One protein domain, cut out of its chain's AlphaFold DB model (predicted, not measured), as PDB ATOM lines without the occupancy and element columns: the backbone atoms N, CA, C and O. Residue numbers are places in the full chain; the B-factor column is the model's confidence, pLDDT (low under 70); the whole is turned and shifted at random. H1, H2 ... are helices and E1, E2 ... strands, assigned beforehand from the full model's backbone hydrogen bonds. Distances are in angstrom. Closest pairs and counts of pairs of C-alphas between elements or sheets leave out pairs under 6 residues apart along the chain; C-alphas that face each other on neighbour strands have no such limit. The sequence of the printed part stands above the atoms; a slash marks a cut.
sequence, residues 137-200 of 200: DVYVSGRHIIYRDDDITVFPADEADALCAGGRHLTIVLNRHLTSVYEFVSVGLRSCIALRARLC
ATOM      1  N   ASP A 137     244.274 167.712 267.512       59.50
ATOM      2  CA  ASP A 137     243.544 166.978 266.496       59.50
ATOM      3  C   ASP A 137     244.576 166.571 265.446       59.50
ATOM      4  O   ASP A 137     244.892 167.301 264.506       59.50
ATOM      5  N   VAL A 138     245.212 165.428 265.686       74.69
ATOM      6  CA  VAL A 138     246.225 164.877 264.805       74.69
ATOM      7  C   VAL A 138     245.473 164.105 263.739       74.69
ATOM      8  O   VAL A 138     244.848 163.083 264.008       74.69
ATOM      9  N   TYR A 139     245.522 164.600 262.510       78.19
ATOM     10  CA  TYR A 139     244.956 163.906 261.364       78.19
ATOM     11  C   TYR A 139     246.045 163.109 260.656       78.19
ATOM     12  O   TYR A 139     247.063 163.661 260.241       78.19
ATOM     13  N   VAL A 140     245.823 161.808 260.474       74.38
ATOM     14  CA  VAL A 140     246.686 160.951 259.648       74.38
ATOM     15  C   VAL A 140     245.814 160.275 258.610       74.38
ATOM     16  O   VAL A 140     244.817 159.638 258.942       74.38
ATOM     17  N   SER A 141     246.173 160.439 257.336       70.31
ATOM     18  CA  SER A 141     245.429 159.866 256.205       70.31
ATOM     19  C   SER A 141     243.943 160.265 256.178       70.31
ATOM     20  O   SER A 141     243.093 159.472 255.786       70.31
ATOM     21  N   GLY A 142     243.622 161.481 256.635       79.81
ATOM     22  CA  GLY A 142     242.248 161.988 256.713       79.81
ATOM     23  C   GLY A 142     241.421 161.449 257.885       79.81
ATOM     24  O   GLY A 142     240.254 161.806 258.002       79.81
ATOM     25  N   ARG A 143     242.006 160.628 258.768       79.00
ATOM     26  CA  ARG A 143     241.347 160.120 259.979       79.00
ATOM     27  C   ARG A 143     241.803 160.884 261.213       79.00
ATOM     28  O   ARG A 143     242.990 161.175 261.361       79.00
ATOM     29  N   HIS A 144     240.846 161.197 262.081       86.19
ATOM     30  CA  HIS A 144     241.078 161.880 263.351       86.19
ATOM     31  C   HIS A 144     241.695 160.915 264.366       86.19
ATOM     32  O   HIS A 144     241.155 159.838 264.603       86.19
ATOM     33  N   ILE A 145     242.840 161.278 264.939       89.50
ATOM     34  CA  ILE A 145     243.506 160.507 265.988       89.50
ATOM     35  C   ILE A 145     243.269 161.200 267.321       89.50
ATOM     36  O   ILE A 145     243.621 162.364 267.496       89.50
ATOM     37  N   ILE A 146     242.734 160.446 268.280       90.44
ATOM     38  CA  ILE A 146     242.507 160.929 269.647       90.44
ATOM     39  C   ILE A 146     243.738 160.655 270.518       90.44
ATOM     40  O   ILE A 146     244.040 161.418 271.432       90.44
ATOM     41  N   TYR A 147     244.459 159.563 270.243       88.31
ATOM     42  CA  TYR A 147     245.667 159.194 270.976       88.31
ATOM     43  C   TYR A 147     246.627 158.372 270.111       88.31
ATOM     44  O   TYR A 147     246.196 157.539 269.312       88.31
ATOM     45  N   ARG A 148     247.933 158.580 270.292       88.38
ATOM     46  CA  ARG A 148     248.986 157.805 269.635       88.38
ATOM     47  C   ARG A 148     250.230 157.741 270.510       88.38
ATOM     48  O   ARG A 148     250.679 158.773 271.003       88.38
ATOM     49  N   ASP A 149     250.805 156.553 270.619       87.44
ATOM     50  CA  ASP A 149     252.139 156.313 271.166       87.44
ATOM     51  C   ASP A 149     252.917 155.341 270.258       87.44
ATOM     52  O   ASP A 149     252.564 155.159 269.087       87.44
ATOM     53  N   ASP A 150     254.002 154.755 270.761       85.62
ATOM     54  CA  ASP A 150     254.825 153.806 270.004       85.62
ATOM     55  C   ASP A 150     254.115 152.464 269.764       85.62
ATOM     56  O   ASP A 150     254.390 151.780 268.779       85.62
ATOM     57  N   ASP A 151     253.154 152.102 270.615       83.50
ATOM     58  CA  ASP A 151     252.531 150.783 270.637       83.50
ATOM     59  C   ASP A 151     251.134 150.769 270.017       83.50
ATOM     60  O   ASP A 151     250.748 149.764 269.405       83.50
ATOM     61  N   ILE A 152     250.376 151.859 270.153       88.06
ATOM     62  CA  ILE A 152     248.976 151.964 269.751       88.06
ATOM     63  C   ILE A 152     248.630 153.309 269.100       88.06
ATOM     64  O   ILE A 152     249.240 154.352 269.340       88.06
ATOM     65  N   THR A 153     247.571 153.281 268.298       88.94
ATOM     66  CA  THR A 153     246.880 154.453 267.762       88.94
ATOM     67  C   THR A 153     245.379 154.288 267.985       88.94
ATOM     68  O   THR A 153     244.821 153.228 267.704       88.94
ATOM     69  N   VAL A 154     244.716 155.325 268.490       90.06
ATOM     70  CA  VAL A 154     243.293 155.316 268.842       90.06
ATOM     71  C   VAL A 154     242.539 156.311 267.967       90.06
ATOM     72  O   VAL A 154     242.866 157.499 267.930       90.06
ATOM     73  N   PHE A 155     241.498 155.815 267.309       89.19
ATOM     74  CA  PHE A 155     240.590 156.567 266.452       89.19
ATOM     75  C   PHE A 155     239.181 156.563 267.061       89.19
ATOM     76  O   PHE A 155     238.804 155.571 267.699       89.19
ATOM     77  N   PRO A 156     238.370 157.610 266.848       89.25
ATOM     78  CA  PRO A 156     236.931 157.465 267.003       89.25
ATOM     79  C   PRO A 156     236.448 156.414 266.000       89.25
ATOM     80  O   PRO A 156     236.950 156.344 264.876       89.25
ATOM     81  N   ALA A 157     235.512 155.562 266.407       85.38
ATOM     82  CA  ALA A 157     234.875 154.663 265.458       85.38
ATOM     83  C   ALA A 157     234.032 155.493 264.484       85.38
ATOM     84  O   ALA A 157     233.228 156.326 264.912       85.38
ATOM     85  N   ASP A 158     234.212 155.243 263.187       82.56
ATOM     86  CA  ASP A 158     233.327 155.781 262.159       82.56
ATOM     87  C   ASP A 158     231.898 155.279 262.427       82.56
ATOM     88  O   ASP A 158     231.706 154.182 262.956       82.56
ATOM     89  N   GLU A 159     230.875 156.052 262.058       78.94
ATOM     90  CA  GLU A 159     229.472 155.706 262.351       78.94
ATOM     91  C   GLU A 159     229.065 154.318 261.825       78.94
ATOM     92  O   GLU A 159     228.212 153.661 262.418       78.94
ATOM     93  N   ALA A 160     229.710 153.844 260.753       78.75
ATOM     94  CA  ALA A 160     229.498 152.514 260.184       78.75
ATOM     95  C   ALA A 160     230.062 151.366 261.048       78.75
ATOM     96  O   ALA A 160     229.523 150.262 261.018       78.75
ATOM     97  N   ASP A 161     231.112 151.632 261.829       73.00
ATOM     98  CA  ASP A 161     231.780 150.668 262.717       73.00
ATOM     99  C   ASP A 161     231.401 150.888 264.198       73.00
ATOM    100  O   ASP A 161     231.826 150.157 265.103       73.00
ATOM    101  N   ALA A 162     230.604 151.920 264.485       78.94
ATOM    102  CA  ALA A 162     230.146 152.250 265.823       78.94
ATOM    103  C   ALA A 162     229.077 151.250 266.295       78.94
ATOM    104  O   ALA A 162     227.996 151.140 265.726       78.94
ATOM    105  N   LEU A 163     229.365 150.533 267.387       76.88
ATOM    106  CA  LEU A 163     228.439 149.550 267.962       76.88
ATOM    107  C   LEU A 163     227.394 150.178 268.892       76.88
ATOM    108  O   LEU A 163     226.314 149.619 269.060       76.88
ATOM    109  N   CYS A 164     227.704 151.324 269.506       77.56
ATOM    110  CA  CYS A 164     226.752 152.063 270.331       77.56
ATOM    111  C   CYS A 164     226.454 153.431 269.671       77.56
ATOM    112  O   CYS A 164     227.356 154.108 269.168       77.56
ATOM    113  N   ALA A 165     225.190 153.867 269.715       73.44
ATOM    114  CA  ALA A 165     224.801 155.210 269.291       73.44
ATOM    115  C   ALA A 165     225.476 156.272 270.183       73.44
ATOM    116  O   ALA A 165     225.537 156.118 271.406       73.44
ATOM    117  N   GLY A 166     225.989 157.349 269.579       73.31
ATOM    118  CA  GLY A 166     226.608 158.471 270.300       73.31
ATOM    119  C   GLY A 166     228.137 158.544 270.248       73.31
ATOM    120  O   GLY A 166     228.723 159.227 271.082       73.31
ATOM    121  N   GLY A 167     228.792 157.847 269.312       71.44
ATOM    122  CA  GLY A 167     230.202 158.096 268.971       71.44
ATOM    123  C   GLY A 167     231.220 157.787 270.076       71.44
ATOM    124  O   GLY A 167     232.362 158.226 270.003       71.44
ATOM    125  N   ARG A 168     230.830 157.038 271.114       81.00
ATOM    126  CA  ARG A 168     231.725 156.642 272.221       81.00
ATOM    127  C   ARG A 168     232.521 155.367 271.938       81.00
ATOM    128  O   ARG A 168     233.287 154.929 272.791       81.00
ATOM    129  N   HIS A 169     232.317 154.754 270.773       85.75
ATOM    130  CA  HIS A 169     233.095 153.600 270.346       85.75
ATOM    131  C   HIS A 169     234.436 154.082 269.783       85.75
ATOM    132  O   HIS A 169     234.481 155.049 269.027       85.75
ATOM    133  N   LEU A 170     235.520 153.420 270.178       88.25
ATOM    134  CA  LEU A 170     236.877 153.750 269.763       88.25
ATOM    135  C   LEU A 170     237.499 152.555 269.046       88.25
ATOM    136  O   LEU A 170     237.379 151.418 269.505       88.25
ATOM    137  N   THR A 171     238.223 152.829 267.969       86.69
ATOM    138  CA  THR A 171     239.031 151.842 267.255       86.69
ATOM    139  C   THR A 171     240.477 151.974 267.705       86.69
ATOM    140  O   THR A 171     241.110 153.005 267.486       86.69
ATOM    141  N   ILE A 172     241.019 150.920 268.318       87.50
ATOM    142  CA  ILE A 172     242.427 150.861 268.726       87.50
ATOM    143  C   ILE A 172     243.191 149.983 267.741       87.50
ATOM    144  O   ILE A 172     242.895 148.797 267.587       87.50
ATOM    145  N   VAL A 173     244.190 150.567 267.091       87.94
ATOM    146  CA  VAL A 173     245.102 149.896 266.166       87.94
ATOM    147  C   VAL A 173     246.448 149.741 266.856       87.94
ATOM    148  O   VAL A 173     246.976 150.701 267.405       87.94
ATOM    149  N   LEU A 174     247.018 148.540 266.827       88.88
ATOM    150  CA  LEU A 174     248.385 148.341 267.294       88.88
ATOM    151  C   LEU A 174     249.372 148.769 266.207       88.88
ATOM    152  O   LEU A 174     249.236 148.372 265.050       88.88
ATOM    153  N   ASN A 175     250.425 149.486 266.589       87.12
ATOM    154  CA  ASN A 175     251.497 149.927 265.689       87.12
ATOM    155  C   ASN A 175     252.507 148.800 265.391       87.12
ATOM    156  O   ASN A 175     253.671 149.040 265.081       87.12
ATOM    157  N   ARG A 176     252.059 147.544 265.489       84.19
ATOM    158  CA  ARG A 176     252.825 146.332 265.193       84.19
ATOM    159  C   ARG A 176     251.960 145.371 264.390       84.19
ATOM    160  O   ARG A 176     250.759 145.253 264.630       84.19
ATOM    161  N   HIS A 177     252.578 144.662 263.455       83.06
ATOM    162  CA  HIS A 177     251.887 143.639 262.686       83.06
ATOM    163  C   HIS A 177     251.732 142.383 263.540       83.06
ATOM    164  O   HIS A 177     252.728 141.754 263.893       83.06
ATOM    165  N   LEU A 178     250.492 142.024 263.863       82.56
ATOM    166  CA  LEU A 178     250.177 140.745 264.490       82.56
ATOM    167  C   LEU A 178     249.531 139.831 263.458       82.56
ATOM    168  O   LEU A 178     248.622 140.242 262.738       82.56
ATOM    169  N   THR A 179     249.993 138.587 263.400       82.75
ATOM    170  CA  THR A 179     249.395 137.566 262.528       82.75
ATOM    171  C   THR A 179     248.215 136.875 263.201       82.75
ATOM    172  O   THR A 179     247.362 136.290 262.533       82.75
ATOM    173  N   SER A 180     248.155 136.948 264.534       81.50
ATOM    174  CA  SER A 180     247.186 136.217 265.334       81.50
ATOM    175  C   SER A 180     246.824 136.944 266.626       81.50
ATOM    176  O   SER A 180     247.652 137.587 267.269       81.50
ATOM    177  N   VAL A 181     245.577 136.766 267.068       78.69
ATOM    178  CA  VAL A 181     245.079 137.292 268.350       78.69
ATOM    179  C   VAL A 181     245.789 136.652 269.554       78.69
ATOM    180  O   VAL A 181     245.846 137.231 270.636       78.69
ATOM    181  N   TYR A 182     246.403 135.483 269.376       80.94
ATOM    182  CA  TYR A 182     247.157 134.823 270.444       80.94
ATOM    183  C   TYR A 182     248.527 135.466 270.701       80.94
ATOM    184  O   TYR A 182     249.075 135.327 271.794       80.94
ATOM    185  N   GLU A 183     249.062 136.235 269.749       75.25
ATOM    186  CA  GLU A 183     250.344 136.927 269.923       75.25
ATOM    187  C   GLU A 183     250.250 138.046 270.969       75.25
ATOM    188  O   GLU A 183     251.241 138.343 271.631       75.25
ATOM    189  N   PHE A 184     249.060 138.597 271.226       71.94
ATOM    190  CA  PHE A 184     248.851 139.665 272.213       71.94
ATOM    191  C   PHE A 184     249.325 139.288 273.625       71.94
ATOM    192  O   PHE A 184     249.808 140.145 274.366       71.94
ATOM    193  N   VAL A 185     249.217 138.005 273.991       69.06
ATOM    194  CA  VAL A 185     249.656 137.492 275.298       69.06
ATOM    195  C   VAL A 185     251.181 137.521 275.408       69.06
ATOM    196  O   VAL A 185     251.722 137.832 276.468       69.06
ATOM    197  N   SER A 186     251.871 137.239 274.302       65.56
ATOM    198  CA  SER A 186     253.334 137.194 274.257       65.56
ATOM    199  C   SER A 186     253.959 138.584 274.334       65.56
ATOM    200  O   SER A 186     255.012 138.747 274.943       65.56
ATOM    201  N   VAL A 187     253.282 139.605 273.794       62.22
ATOM    202  CA  VAL A 187     253.840 140.961 273.730       62.22
ATOM    203  C   VAL A 187     253.502 141.834 274.938       62.22
ATOM    204  O   VAL A 187     253.653 143.052 274.888       62.22
ATOM    205  N   GLY A 188     253.034 141.226 276.031       59.78
ATOM    206  CA  GLY A 188     252.848 141.926 277.302       59.78
ATOM    207  C   GLY A 188     251.800 143.043 277.267       59.78
ATOM    208  O   GLY A 188     251.736 143.827 278.213       59.78
ATOM    209  N   LEU A 189     250.950 143.104 276.233       60.62
ATOM    210  CA  LEU A 189     249.874 144.091 276.084       60.62
ATOM    211  C   LEU A 189     248.700 143.748 277.013       60.62
ATOM    212  O   LEU A 189     247.565 143.539 276.583       60.62
ATOM    213  N   ARG A 190     248.971 143.690 278.321       56.38
ATOM    214  CA  ARG A 190     247.980 143.379 279.360       56.38
ATOM    215  C   ARG A 190     246.842 144.407 279.398       56.38
ATOM    216  O   ARG A 190     245.748 144.059 279.824       56.38
ATOM    217  N   SER A 191     247.066 145.624 278.894       51.78
ATOM    218  CA  SER A 191     246.045 146.682 278.843       51.78
ATOM    219  C   SER A 191     245.147 146.666 277.602       51.78
ATOM    220  O   SER A 191     244.034 147.174 277.674       51.78
ATOM    221  N   CYS A 192     245.565 146.091 276.467       51.81
ATOM    222  CA  CYS A 192     244.824 146.278 275.206       51.81
ATOM    223  C   CYS A 192     243.620 145.336 275.050       51.81
ATOM    224  O   CYS A 192     242.600 145.719 274.483       51.81
ATOM    225  N   ILE A 193     243.703 144.108 275.576       50.62
ATOM    226  CA  ILE A 193     242.628 143.108 275.440       50.62
ATOM    227  C   ILE A 193     241.422 143.434 276.340       50.62
ATOM    228  O   ILE A 193     240.290 143.078 276.016       50.62
ATOM    229  N   ALA A 194     241.626 144.173 277.435       40.09
ATOM    230  CA  ALA A 194     240.549 144.557 278.350       40.09
ATOM    231  C   ALA A 194     239.530 145.537 277.728       40.09
ATOM    232  O   ALA A 194     238.432 145.697 278.259       40.09
ATOM    233  N   LEU A 195     239.860 146.166 276.595       45.59
ATOM    234  CA  LEU A 195     239.084 147.276 276.040       45.59
ATOM    235  C   LEU A 195     237.925 146.849 275.125       45.59
ATOM    236  O   LEU A 195     237.027 147.645 274.876       45.59
ATOM    237  N   ARG A 196     237.875 145.580 274.691       43.06
ATOM    238  CA  ARG A 196     236.747 145.052 273.895       43.06
ATOM    239  C   ARG A 196     235.573 144.548 274.748       43.06
ATOM    240  O   ARG A 196     234.533 144.207 274.197       43.06
ATOM    241  N   ALA A 197     235.725 144.478 276.074       34.28
ATOM    242  CA  ALA A 197     234.758 143.809 276.956       34.28
ATOM    243  C   ALA A 197     233.920 144.745 277.845       34.28
ATOM    244  O   ALA A 197     233.024 144.268 278.536       34.28
ATOM    245  N   ARG A 198     234.187 146.056 277.866       37.62
ATOM    246  CA  ARG A 198     233.426 147.017 278.682       37.62
ATOM    247  C   ARG A 198     233.404 148.387 278.025       37.62
ATOM    248  O   ARG A 198     234.192 149.239 278.410       37.62
ATOM    249  N   LEU A 199     232.546 148.580 277.029       42.47
ATOM    250  CA  LEU A 199     232.191 149.911 276.512       42.47
ATOM    251  C   LEU A 199     230.866 149.884 275.725       42.47
ATOM    252  O   LEU A 199     230.685 150.631 274.778       42.47
ATOM    253  N   CYS A 200     229.924 149.043 276.140       43.28
ATOM    254  CA  CYS A 200     228.569 149.485 276.436       43.28
ATOM    255  C   CYS A 200     228.252 148.847 277.827       43.28
ATOM    256  O   CYS A 200     227.411 149.410 278.547       43.28
TER     257      CYS A 200
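This is residues 137 to 200 of the 200 residues of an uncharacterized protein of Vanrija humicola (UniProt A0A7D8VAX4). There is little regular structure: a two-strand hairpin, E3 and E4, makes the middle, with a smaller hairpin, E1 and E2, on its E3 side and a looping tail with short helices H1 and H2 beyond E4. Of 64 printed residues, 24 lie in named elements, in the order E1, E2, E3, E4, H1, H2; the class is mixed, both sheets antiparallel. It is only just compact, close to loose, with a radius of gyration of the C-alphas of 12.7 A and spans of 34 by 27 by 18 A.

Start at E1, residues 138 to 140, in an antiparallel hairpin with E2, residues 143 to 145; N 145 and O 138, 2.9 A apart, are within hydrogen-bond range. E2 and E3, residues 152 to 156, have closest C-alphas Ile 145 and Phe 155, 4.9 A apart. E3 and E4, residues 170 to 174, form an antiparallel hairpin, with N 153 and O 173 at 2.8 A, within hydrogen-bond range. H1, residues 183 to 186, and H2, residues 193 to 196, are close but not clearly touching: their closest C-alphas, Phe 184 and Ile 193, are 7.8 A apart. H2 and E4 are near each other, with 6 pairs of C-alphas within 10 A. Both helices are too short for an O i to N i+4 pair.

Find C-alpha 138, where E1 begins, at (246.225, 164.877, 264.805). E3 runs 13.5 A and E4 13.0 A; H2 ends at C-alpha 196, (236.747, 145.052, 273.895).

The farthest C-alphas, Gly 166 and Ser 186, are 34.4 A apart. The printed part has no cut; the E3 to E4 link is long. Look for pLDDT under 70 at residue 137 and residues 185 to 200.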